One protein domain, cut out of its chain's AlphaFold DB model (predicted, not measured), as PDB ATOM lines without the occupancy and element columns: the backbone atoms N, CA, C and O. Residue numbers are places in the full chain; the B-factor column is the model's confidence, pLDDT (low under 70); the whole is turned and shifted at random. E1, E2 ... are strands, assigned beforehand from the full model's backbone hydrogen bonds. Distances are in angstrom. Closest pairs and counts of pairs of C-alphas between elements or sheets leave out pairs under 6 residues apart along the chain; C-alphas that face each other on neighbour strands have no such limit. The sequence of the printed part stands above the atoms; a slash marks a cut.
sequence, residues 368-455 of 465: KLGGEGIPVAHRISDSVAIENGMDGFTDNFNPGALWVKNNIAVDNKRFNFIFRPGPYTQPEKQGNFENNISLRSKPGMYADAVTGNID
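This is residues 368 to 455 of the 465 residues of an uncharacterized protein of Mixta calida (UniProt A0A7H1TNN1). With little regular structure, the chain winds in stacked turns, a short solenoid whose two small parallel sheets, in order E1 E3 E6 and E2 E4 E7, are walls meeting at a corner. E5, with residues 393 to 394 and 449 to 450 beside it, makes another wall. The 88 printed residues include seven named strands, E1 to E7, and no named helix; the class is all strand, with 23 residues in named elements. The whole is compact, radius of gyration of the C-alphas 12.0 A, spanning 35 by 23 by 16 A.

E1, residues 379 to 381, begins at C-alpha 379 (-19.681, 34.371, 37.722); E2 is 384 to 386. E3, 402 to 405, measures 9.9 A; E4 is 408 to 410, E5 417 to 419. E6, 431 to 434, measures 10.1 A; E7, 437 to 439, ends at C-alpha 439 (-17.025, 55.355, 41.037).

E1 runs on into E2 at 78 degrees. E1 and E3 are parallel, N 380 and O 403 within hydrogen-bond range at 2.8 A. E5 pairs with no named strand.

The printed part has no cut. Links E2 to E3 and E5 to E6 are long. No printed residue is under 70 in pLDDT.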
ATOM      1  N   LYS A 368     -18.534  41.504  29.256       94.75
ATOM      2  CA  LYS A 368     -19.828  41.038  28.735       94.75
ATOM      3  C   LYS A 368     -20.139  39.656  29.303       94.75
ATOM      4  O   LYS A 368     -19.469  38.692  28.951       94.75
ATOM      5  N   LEU A 369     -21.148  39.560  30.163       94.06
ATOM      6  CA  LEU A 369     -21.491  38.342  30.904       94.06
ATOM      7  C   LEU A 369     -22.628  37.559  30.238       94.06
ATOM      8  O   LEU A 369     -23.518  37.052  30.914       94.06
ATOM      9  N   GLY A 370     -22.589  37.457  28.911       89.50
ATOM     10  CA  GLY A 370     -23.476  36.616  28.108       89.50
ATOM     11  C   GLY A 370     -23.795  37.227  26.746       89.50
ATOM     12  O   GLY A 370     -23.017  38.035  26.229       89.50
ATOM     13  N   GLY A 371     -24.915  36.823  26.147       87.12
ATOM     14  CA  GLY A 371     -25.324  37.246  24.809       87.12
ATOM     15  C   GLY A 371     -26.643  36.610  24.374       87.12
ATOM     16  O   GLY A 371     -27.039  35.570  24.894       87.12
ATOM     17  N   GLU A 372     -27.314  37.256  23.419       83.50
ATOM     18  CA  GLU A 372     -28.435  36.684  22.651       83.50
ATOM     19  C   GLU A 372     -29.645  36.195  23.474       83.50
ATOM     20  O   GLU A 372     -30.441  35.396  22.992       83.50
ATOM     21  N   GLY A 373     -29.829  36.670  24.711       84.62
ATOM     22  CA  GLY A 373     -30.955  36.222  25.542       84.62
ATOM     23  C   GLY A 373     -30.764  34.843  26.178       84.62
ATOM     24  O   GLY A 373     -31.706  34.330  26.782       84.62
ATOM     25  N   ILE A 374     -29.580  34.231  26.057       86.94
ATOM     26  CA  ILE A 374     -29.336  32.858  26.513       86.94
ATOM     27  C   ILE A 374     -29.045  32.854  28.024       86.94
ATOM     28  O   ILE A 374     -28.087  33.504  28.446       86.94
ATOM     29  N   PRO A 375     -29.828  32.125  28.851       89.56
ATOM     30  CA  PRO A 375     -29.633  32.084  30.297       89.56
ATOM     31  C   PRO A 375     -28.407  31.247  30.671       89.56
ATOM     32  O   PRO A 375     -28.449  30.017  30.661       89.56
ATOM     33  N   VAL A 376     -27.326  31.916  31.069       90.62
ATOM     34  CA  VAL A 376     -26.110  31.266  31.578       90.62
ATOM     35  C   VAL A 376     -25.725  31.862  32.928       90.62
ATOM     36  O   VAL A 376     -25.636  33.077  33.083       90.62
ATOM     37  N   ALA A 377     -25.460  31.008  33.916       92.50
ATOM     38  CA  ALA A 377     -25.089  31.418  35.272       92.50
ATOM     39  C   ALA A 377     -23.600  31.812  35.374       92.50
ATOM     40  O   ALA A 377     -22.805  31.151  36.046       92.50
ATOM     41  N   HIS A 378     -23.199  32.868  34.660       95.19
ATOM     42  CA  HIS A 378     -21.829  33.380  34.712       95.19
ATOM     43  C   HIS A 378     -21.493  33.980  36.079       95.19
ATOM     44  O   HIS A 378     -22.345  34.547  36.765       95.19
ATOM     45  N   ARG A 379     -20.218  33.871  36.457       94.81
ATOM     46  CA  ARG A 379     -19.681  34.371  37.722       94.81
ATOM     47  C   ARG A 379     -18.492  35.280  37.445       94.81
ATOM     48  O   ARG A 379     -17.625  34.911  36.658       94.81
ATOM     49  N   ILE A 380     -18.451  36.435  38.096       93.31
ATOM     50  CA  ILE A 380     -17.333  37.372  38.038       93.31
ATOM     51  C   ILE A 380     -17.053  37.941  39.425       93.31
ATOM     52  O   ILE A 380     -17.963  38.419  40.115       93.31
ATOM     53  N   SER A 381     -15.786  37.886  39.830       92.19
ATOM     54  CA  SER A 381     -15.344  38.487  41.077       92.19
ATOM     55  C   SER A 381     -13.986  39.157  40.980       92.19
ATOM     56  O   SER A 381     -13.227  38.899  40.043       92.19
ATOM     57  N   ASP A 382     -13.707  40.041  41.941       85.56
ATOM     58  CA  ASP A 382     -12.380  40.628  42.179       85.56
ATOM     59  C   ASP A 382     -11.788  41.325  40.939       85.56
ATOM     60  O   ASP A 382     -10.576  41.358  40.730       85.56
ATOM     61  N   SER A 383     -12.661  41.858  40.081       86.00
ATOM     62  CA  SER A 383     -12.302  42.402  38.772       86.00
ATOM     63  C   SER A 383     -12.507  43.912  38.700       86.00
ATOM     64  O   SER A 383     -13.332  44.491  39.410       86.00
ATOM     65  N   VAL A 384     -11.772  44.567  37.796       87.19
ATOM     66  CA  VAL A 384     -11.796  46.028  37.642       87.19
ATOM     67  C   VAL A 384     -12.069  46.429  36.189       87.19
ATOM     68  O   VAL A 384     -11.390  45.962  35.276       87.19
ATOM     69  N   ALA A 385     -13.041  47.320  35.970       90.06
ATOM     70  CA  ALA A 385     -13.384  47.879  34.659       90.06
ATOM     71  C   ALA A 385     -13.251  49.412  34.661       90.06
ATOM     72  O   ALA A 385     -14.067  50.106  35.274       90.06
ATOM     73  N   ILE A 386     -12.238  49.946  33.967       89.94
ATOM     74  CA  ILE A 386     -11.911  51.383  33.970       89.94
ATOM     75  C   ILE A 386     -11.989  51.964  32.563       89.94
ATOM     76  O   ILE A 386     -11.322  51.471  31.654       89.94
ATOM     77  N   GLU A 387     -12.755  53.048  32.413       87.38
ATOM     78  CA  GLU A 387     -12.760  53.911  31.223       87.38
ATOM     79  C   GLU A 387     -12.962  53.150  29.900       87.38
ATOM     80  O   GLU A 387     -12.401  53.510  28.862       87.38
ATOM     81  N   ASN A 388     -13.788  52.099  29.931       87.81
ATOM     82  CA  ASN A 388     -14.209  51.397  28.726       87.81
ATOM     83  C   ASN A 388     -15.098  52.313  27.864       87.81
ATOM     84  O   ASN A 388     -15.877  53.125  28.374       87.81
ATOM     85  N   GLY A 389     -15.008  52.166  26.543       84.56
ATOM     86  CA  GLY A 389     -15.717  52.998  25.570       84.56
ATOM     87  C   GLY A 389     -17.232  52.779  25.525       84.56
ATOM     88  O   GLY A 389     -17.927  53.572  24.893       84.56
ATOM     89  N   MET A 390     -17.755  51.764  26.222       91.50
ATOM     90  CA  MET A 390     -19.183  51.590  26.499       91.50
ATOM     91  C   MET A 390     -19.431  51.292  27.987       91.50
ATOM     92  O   MET A 390     -19.344  52.210  28.802       91.50
ATOM     93  N   ASP A 391     -19.763  50.050  28.340       95.62
ATOM     94  CA  ASP A 391     -20.189  49.666  29.686       95.62
ATOM     95  C   ASP A 391     -19.055  48.968  30.460       95.62
ATOM     96  O   ASP A 391     -18.224  48.288  29.862       95.62
ATOM     97  N   GLY A 392     -18.998  49.112  31.785       96.69
ATOM     98  CA  GLY A 392     -18.012  48.421  32.623       96.69
ATOM     99  C   GLY A 392     -18.311  46.925  32.713       96.69
ATOM    100  O   GLY A 392     -17.653  46.111  32.067       96.69
ATOM    101  N   PHE A 393     -19.347  46.580  33.474       97.94
ATOM    102  CA  PHE A 393     -19.891  45.227  33.591       97.94
ATOM    103  C   PHE A 393     -21.308  45.198  33.029       97.94
ATOM    104  O   PHE A 393     -22.144  46.019  33.412       97.94
ATOM    105  N   THR A 394     -21.588  44.252  32.133       96.88
ATOM    106  CA  THR A 394     -22.904  44.132  31.507       96.88
ATOM    107  C   THR A 394     -23.408  42.697  31.466       96.88
ATOM    108  O   THR A 394     -22.660  41.775  31.139       96.88
ATOM    109  N   ASP A 395     -24.708  42.534  31.717       94.19
ATOM    110  CA  ASP A 395     -25.455  41.305  31.436       94.19
ATOM    111  C   ASP A 395     -25.378  40.881  29.961       94.19
ATOM    112  O   ASP A 395     -25.527  39.709  29.639       94.19
ATOM    113  N   ASN A 396     -25.173  41.841  29.054       94.25
ATOM    114  CA  ASN A 396     -25.287  41.689  27.613       94.25
ATOM    115  C   ASN A 396     -26.523  40.864  27.196       94.25
ATOM    116  O   ASN A 396     -26.443  40.004  26.324       94.25
ATOM    117  N   PHE A 397     -27.666  41.157  27.829       91.75
ATOM    118  CA  PHE A 397     -28.952  40.470  27.645       91.75
ATOM    119  C   PHE A 397     -29.003  39.018  28.141       91.75
ATOM    120  O   PHE A 397     -29.862  38.267  27.700       91.75
ATOM    121  N   ASN A 398     -28.133  38.598  29.057       92.31
ATOM    122  CA  ASN A 398     -28.232  37.297  29.713       92.31
ATOM    123  C   ASN A 398     -29.269  37.313  30.861       92.31
ATOM    124  O   ASN A 398     -29.072  38.039  31.838       92.31
ATOM    125  N   PRO A 399     -30.349  36.508  30.792       89.31
ATOM    126  CA  PRO A 399     -31.335  36.386  31.868       89.31
ATOM    127  C   PRO A 399     -31.001  35.278  32.889       89.31
ATOM    128  O   PRO A 399     -31.834  34.954  33.731       89.31
ATOM    129  N   GLY A 400     -29.836  34.634  32.795       89.44
ATOM    130  CA  GLY A 400     -29.400  33.562  33.694       89.44
ATOM    131  C   GLY A 400     -29.030  34.065  35.088       89.44
ATOM    132  O   GLY A 400     -28.917  35.261  35.298       89.44
ATOM    133  N   ALA A 401     -28.817  33.151  36.039       92.06
ATOM    134  CA  ALA A 401     -28.502  33.477  37.433       92.06
ATOM    135  C   ALA A 401     -27.047  33.962  37.606       92.06
ATOM    136  O   ALA A 401     -26.152  33.179  37.938       92.06
ATOM    137  N   LEU A 402     -26.802  35.247  37.349       95.25
ATOM    138  CA  LEU A 402     -25.474  35.861  37.389       95.25
ATOM    139  C   LEU A 402     -24.936  35.994  38.823       95.25
ATOM    140  O   LEU A 402     -25.685  36.245  39.768       95.25
ATOM    141  N   TRP A 403     -23.619  35.876  38.997       96.25
ATOM    142  CA  TRP A 403     -22.955  36.166  40.271       96.25
ATOM    143  C   TRP A 403     -21.878  37.226  40.089       96.25
ATOM    144  O   TRP A 403     -20.912  37.003  39.362       96.25
ATOM    145  N   VAL A 404     -22.054  38.385  40.724       97.81
ATOM    146  CA  VAL A 404     -21.209  39.567  40.519       97.81
ATOM    147  C   VAL A 404     -20.754  40.074  41.882       97.81
ATOM    148  O   VAL A 404     -21.545  40.656  42.625       97.81
ATOM    149  N   LYS A 405     -19.493  39.819  42.241       97.50
ATOM    150  CA  LYS A 405     -18.993  40.053  43.600       97.50
ATOM    151  C   LYS A 405     -17.659  40.793  43.660       97.50
ATOM    152  O   LYS A 405     -16.729  40.418  42.969       97.50
ATOM    153  N   ASN A 406     -17.514  41.764  44.558       95.88
ATOM    154  CA  ASN A 406     -16.229  42.430  44.831       95.88
ATOM    155  C   ASN A 406     -15.563  43.055  43.587       95.88
ATOM    156  O   ASN A 406     -14.349  42.978  43.411       95.88
ATOM    157  N   ASN A 407     -16.357  43.634  42.683       97.12
ATOM    158  CA  ASN A 407     -15.844  44.272  41.471       97.12
ATOM    159  C   ASN A 407     -15.819  45.796  41.598       97.12
ATOM    160  O   ASN A 407     -16.669  46.383  42.267       97.12
ATOM    161  N   ILE A 408     -14.895  46.444  40.887       95.94
ATOM    162  CA  ILE A 408     -14.775  47.906  40.842       95.94
ATOM    163  C   ILE A 408     -14.972  48.398  39.406       95.94
ATOM    164  O   ILE A 408     -14.270  47.972  38.491       95.94
ATOM    165  N   ALA A 409     -15.891  49.338  39.199       96.62
ATOM    166  CA  ALA A 409     -16.080  50.004  37.913       96.62
ATOM    167  C   ALA A 409     -15.877  51.516  38.046       96.62
ATOM    168  O   ALA A 409     -16.493  52.159  38.897       96.62
ATOM    169  N   VAL A 410     -15.017  52.086  37.197       95.06
ATOM    170  CA  VAL A 410     -14.651  53.509  37.245       95.06
ATOM    171  C   VAL A 410     -14.760  54.146  35.863       95.06
ATOM    172  O   VAL A 410     -14.135  53.692  34.909       95.06
ATOM    173  N   ASP A 411     -15.532  55.227  35.759       93.44
ATOM    174  CA  ASP A 411     -15.560  56.121  34.591       93.44
ATOM    175  C   ASP A 411     -15.813  55.465  33.211       93.44
ATOM    176  O   ASP A 411     -15.396  55.993  32.180       93.44
ATOM    177  N   ASN A 412     -16.559  54.356  33.146       92.19
ATOM    178  CA  ASN A 412     -16.940  53.726  31.870       92.19
ATOM    179  C   ASN A 412     -17.957  54.589  31.102       92.19
ATOM    180  O   ASN A 412     -18.874  55.148  31.702       92.19
ATOM    181  N   LYS A 413     -17.819  54.737  29.779       91.00
ATOM    182  CA  LYS A 413     -18.496  55.798  29.003       91.00
ATOM    183  C   LYS A 413     -20.014  55.874  29.223       91.00
ATOM    184  O   LYS A 413     -20.539  56.974  29.383       91.00
ATOM    185  N   ARG A 414     -20.708  54.732  29.239       94.06
ATOM    186  CA  ARG A 414     -22.163  54.641  29.439       94.06
ATOM    187  C   ARG A 414     -22.507  54.252  30.876       94.06
ATOM    188  O   ARG A 414     -22.771  55.141  31.681       94.06
ATOM    189  N   PHE A 415     -22.458  52.960  31.197       96.94
ATOM    190  CA  PHE A 415     -22.766  52.411  32.519       96.94
ATOM    191  C   PHE A 415     -21.498  51.869  33.175       96.94
ATOM    192  O   PHE A 415     -20.667  51.267  32.501       96.94
ATOM    193  N   ASN A 416     -21.354  52.024  34.489       97.38
ATOM    194  CA  ASN A 416     -20.349  51.257  35.224       97.38
ATOM    195  C   ASN A 416     -20.857  49.818  35.415       97.38
ATOM    196  O   ASN A 416     -20.153  48.872  35.063       97.38
ATOM    197  N   PHE A 417     -22.113  49.670  35.842       98.06
ATOM    198  CA  PHE A 417     -22.836  48.401  35.906       98.06
ATOM    199  C   PHE A 417     -24.190  48.500  35.187       98.06
ATOM    200  O   PHE A 417     -24.991  49.397  35.458       98.06
ATOM    201  N   ILE A 418     -24.457  47.555  34.278       96.75
ATOM    202  CA  ILE A 418     -25.751  47.409  33.599       96.75
ATOM    203  C   ILE A 418     -26.206  45.943  33.563       96.75
ATOM    204  O   ILE A 418     -25.736  45.124  32.776       96.75
ATOM    205  N   PHE A 419     -27.176  45.636  34.412       95.44
ATOM    206  CA  PHE A 419     -27.846  44.353  34.558       95.44
ATOM    207  C   PHE A 419     -29.347  44.609  34.508       95.44
ATOM    208  O   PHE A 419     -29.960  45.057  35.479       95.44
ATOM    209  N   ARG A 420     -29.919  44.421  33.322       91.69
ATOM    210  CA  ARG A 420     -31.291  44.814  33.006       91.69
ATOM    211  C   ARG A 420     -32.262  43.704  33.395       91.69
ATOM    212  O   ARG A 420     -31.863  42.541  33.396       91.69
ATOM    213  N   PRO A 421     -33.541  44.029  33.647       88.69
ATOM    214  CA  PRO A 421     -34.569  43.015  33.828       88.69
ATOM    215  C   PRO A 421     -34.624  42.076  32.620       88.69
ATOM    216  O   PRO A 421     -34.739  42.518  31.475       88.69
ATOM    217  N   GLY A 422     -34.523  40.776  32.877       82.38
ATOM    218  CA  GLY A 422     -34.660  39.746  31.863       82.38
ATOM    219  C   GLY A 422     -36.128  39.603  31.444       82.38
ATOM    220  O   GLY A 422     -36.998  39.564  32.309       82.38
ATOM    221  N   PRO A 423     -36.443  39.457  30.146       76.56
ATOM    222  CA  PRO A 423     -37.829  39.290  29.693       76.56
ATOM    223  C   PRO A 423     -38.435  37.924  30.063       76.56
ATOM    224  O   PRO A 423     -39.635  37.719  29.897       76.56
ATOM    225  N   TYR A 424     -37.616  36.983  30.548       78.25
ATOM    226  CA  TYR A 424     -37.990  35.579  30.756       78.25
ATOM    227  C   TYR A 424     -37.837  35.100  32.206       78.25
ATOM    228  O   TYR A 424     -38.052  33.922  32.487       78.25
ATOM    229  N   THR A 425     -37.434  35.973  33.131       76.12
ATOM    230  CA  THR A 425     -37.219  35.606  34.535       76.12
ATOM    231  C   THR A 425     -37.564  36.762  35.465       76.12
ATOM    232  O   THR A 425     -37.579  37.917  35.050       76.12
ATOM    233  N   GLN A 426     -37.839  36.446  36.728       83.50
ATOM    234  CA  GLN A 426     -38.052  37.460  37.757       83.50
ATOM    235  C   GLN A 426     -36.704  37.983  38.283       83.50
ATOM    236  O   GLN A 426     -35.739  37.207  38.318       83.50
ATOM    237  N   PRO A 427     -36.623  39.256  38.720       81.56
ATOM    238  CA  PRO A 427     -35.401  39.861  39.253       81.56
ATOM    239  C   PRO A 427     -34.675  38.985  40.277       81.56
ATOM    240  O   PRO A 427     -33.472  38.768  40.161       81.56
ATOM    241  N   GLU A 428     -35.407  38.390  41.219       83.56
ATOM    242  CA  GLU A 428     -34.833  37.588  42.312       83.56
ATOM    243  C   GLU A 428     -34.095  36.324  41.827       83.56
ATOM    244  O   GLU A 428     -33.349  35.695  42.580       83.56
ATOM    245  N   LYS A 429     -34.294  35.931  40.562       83.75
ATOM    246  CA  LYS A 429     -33.677  34.758  39.929       83.75
ATOM    247  C   LYS A 429     -32.583  35.111  38.915       83.75
ATOM    248  O   LYS A 429     -31.954  34.199  38.383       83.75
ATOM    249  N   GLN A 430     -32.358  36.396  38.628       82.38
ATOM    250  CA  GLN A 430     -31.460  36.846  37.556       82.38
ATOM    251  C   GLN A 430     -30.029  37.139  38.032       82.38
ATOM    252  O   GLN A 430     -29.086  37.094  37.250       82.38
ATOM    253  N   GLY A 431     -29.806  37.390  39.319       89.38
ATOM    254  CA  GLY A 431     -28.436  37.422  39.821       89.38
ATOM    255  C   GLY A 431     -28.288  37.884  41.254       89.38
ATOM    256  O   GLY A 431     -29.209  38.461  41.820       89.38
ATOM    257  N   ASN A 432     -27.114  37.626  41.829       96.06
ATOM    258  CA  ASN A 432     -26.737  38.113  43.152       96.06
ATOM    259  C   ASN A 432     -25.537  39.056  43.038       96.06
ATOM    260  O   ASN A 432     -24.535  38.724  42.391       96.06
ATOM    261  N   PHE A 433     -25.659  40.216  43.681       97.94
ATOM    262  CA  PHE A 433     -24.692  41.305  43.653       97.94
ATOM    263  C   PHE A 433     -24.228  41.611  45.075       97.94
ATOM    264  O   PHE A 433     -25.053  41.940  45.924       97.94
ATOM    265  N   GLU A 434     -22.921  41.544  45.332       97.94
ATOM    266  CA  GLU A 434     -22.315  41.760  46.657       97.94
ATOM    267  C   GLU A 434     -20.998  42.548  46.544       97.94
ATOM    268  O   GLU A 434     -20.173  42.257  45.679       97.94
ATOM    269  N   ASN A 435     -20.748  43.499  47.447       96.75
ATOM    270  CA  ASN A 435     -19.486  44.249  47.564       96.75
ATOM    271  C   ASN A 435     -18.996  44.940  46.269       96.75
ATOM    272  O   ASN A 435     -17.797  45.158  46.109       96.75
ATOM    273  N   ASN A 436     -19.867  45.261  45.308       98.12
ATOM    274  CA  ASN A 436     -19.439  45.948  44.087       98.12
ATOM    275  C   ASN A 436     -19.381  47.463  44.300       98.12
ATOM    276  O   ASN A 436     -20.251  48.039  44.954       98.12
ATOM    277  N   ILE A 437     -18.380  48.114  43.713       98.00
ATOM    278  CA  ILE A 437     -18.119  49.544  43.878       98.00
ATOM    279  C   ILE A 437     -18.152  50.234  42.515       98.00
ATOM    280  O   ILE A 437     -17.421  49.868  41.594       98.00
ATOM    281  N   SER A 438     -18.973  51.275  42.402       97.88
ATOM    282  CA  SER A 438     -19.079  52.121  41.216       97.88
ATOM    283  C   SER A 438     -18.636  53.545  41.534       97.88
ATOM    284  O   SER A 438     -19.200  54.204  42.406       97.88
ATOM    285  N   LEU A 439     -17.612  54.029  40.826       96.00
ATOM    286  CA  LEU A 439     -17.025  55.355  41.037       96.00
ATOM    287  C   LEU A 439     -17.039  56.181  39.753       96.00
ATOM    288  O   LEU A 439     -16.888  55.668  38.638       96.00
ATOM    289  N   ARG A 440     -17.186  57.494  39.928       91.81
ATOM    290  CA  ARG A 440     -17.117  58.488  38.858       91.81
ATOM    291  C   ARG A 440     -16.239  59.653  39.290       91.81
ATOM    292  O   ARG A 440     -16.496  60.250  40.331       91.81
ATOM    293  N   SER A 441     -15.238  59.996  38.483       86.94
ATOM    294  CA  SER A 441     -14.466  61.239  38.647       86.94
ATOM    295  C   SER A 441     -15.133  62.434  37.957       86.94
ATOM    296  O   SER A 441     -14.833  63.588  38.264       86.94
ATOM    297  N   LYS A 442     -16.062  62.158  37.038       82.06
ATOM    298  CA  LYS A 442     -16.878  63.125  36.296       82.06
ATOM    299  C   LYS A 442     -18.292  62.569  36.094       82.06
ATOM    300  O   LYS A 442     -18.436  61.346  36.040       82.06
ATOM    301  N   PRO A 443     -19.325  63.418  35.941       81.81
ATOM    302  CA  PRO A 443     -20.675  62.948  35.638       81.81
ATOM    303  C   PRO A 443     -20.681  61.971  34.449       81.81
ATOM    304  O   PRO A 443     -20.112  62.258  33.394       81.81
ATOM    305  N   GLY A 444     -21.268  60.788  34.652       76.06
ATOM    306  CA  GLY A 444     -21.428  59.759  33.621       76.06
ATOM    307  C   GLY A 444     -22.694  59.965  32.785       76.06
ATOM    308  O   GLY A 444     -23.561  60.744  33.166       76.06
ATOM    309  N   MET A 445     -22.820  59.247  31.661       87.56
ATOM    310  CA  MET A 445     -24.023  59.327  30.816       87.56
ATOM    311  C   MET A 445     -25.262  58.764  31.524       87.56
ATOM    312  O   MET A 445     -26.346  59.325  31.394       87.56
ATOM    313  N   TYR A 446     -25.091  57.673  32.276       93.94
ATOM    314  CA  TYR A 446     -26.160  57.019  33.022       93.94
ATOM    315  C   TYR A 446     -25.684  56.579  34.411       93.94
ATOM    316  O   TYR A 446     -24.507  56.255  34.612       93.94
ATOM    317  N   ALA A 447     -26.624  56.557  35.358       94.75
ATOM    318  CA  ALA A 447     -26.480  55.867  36.635       94.75
ATOM    319  C   ALA A 447     -26.451  54.343  36.427       94.75
ATOM    320  O   ALA A 447     -26.844  53.854  35.366       94.75
ATOM    321  N   ASP A 448     -26.001  53.591  37.430       97.12
ATOM    322  CA  ASP A 448     -26.005  52.132  37.350       97.12
ATOM    323  C   ASP A 448     -27.438  51.601  37.303       97.12
ATOM    324  O   ASP A 448     -28.325  52.055  38.030       97.12
ATOM    325  N   ALA A 449     -27.657  50.611  36.443       95.25
ATOM    326  CA  ALA A 449     -28.943  49.952  36.277       95.25
ATOM    327  C   ALA A 449     -28.761  48.483  36.636       95.25
ATOM    328  O   ALA A 449     -28.243  47.720  35.829       95.25
ATOM    329  N   VAL A 450     -29.143  48.094  37.850       95.44
ATOM    330  CA  VAL A 450     -28.937  46.733  38.359       95.44
ATOM    331  C   VAL A 450     -30.271  46.155  38.806       95.44
ATOM    332  O   VAL A 450     -30.981  46.766  39.599       95.44
ATOM    333  N   THR A 451     -30.606  44.979  38.281       93.06
ATOM    334  CA  THR A 451     -31.797  44.196  38.623       93.06
ATOM    335  C   THR A 451     -31.347  42.826  39.116       93.06
ATOM    336  O   THR A 451     -30.545  42.170  38.452       93.06
ATOM    337  N   GLY A 452     -31.821  42.407  40.289       93.31
ATOM    338  CA  GLY A 452     -31.359  41.182  40.938       93.31
ATOM    339  C   GLY A 452     -31.571  41.181  42.449       93.31
ATOM    340  O   GLY A 452     -32.213  42.077  43.000       93.31
ATOM    341  N   ASN A 453     -30.939  40.223  43.121       95.06
ATOM    342  CA  ASN A 453     -30.706  40.246  44.562       95.06
ATOM    343  C   ASN A 453     -29.517  41.173  44.846       95.06
ATOM    344  O   ASN A 453     -28.360  40.810  44.618       95.06
ATOM    345  N   ILE A 454     -29.812  42.395  45.292       95.69
ATOM    346  CA  ILE A 454     -28.813  43.442  45.526       95.69
ATOM    347  C   ILE A 454     -28.551  43.545  47.024       95.69
ATOM    348  O   ILE A 454     -29.390  44.051  47.769       95.69
ATOM    349  N   ASP A 455     -27.384  43.081  47.459       97.00
ATOM    350  CA  ASP A 455     -26.969  43.209  48.853       97.00
ATOM    351  C   ASP A 455     -26.651  44.672  49.224       97.00
ATOM    352  O   ASP A 455     -26.237  45.479  48.383       97.00
TER     353      ASP A 455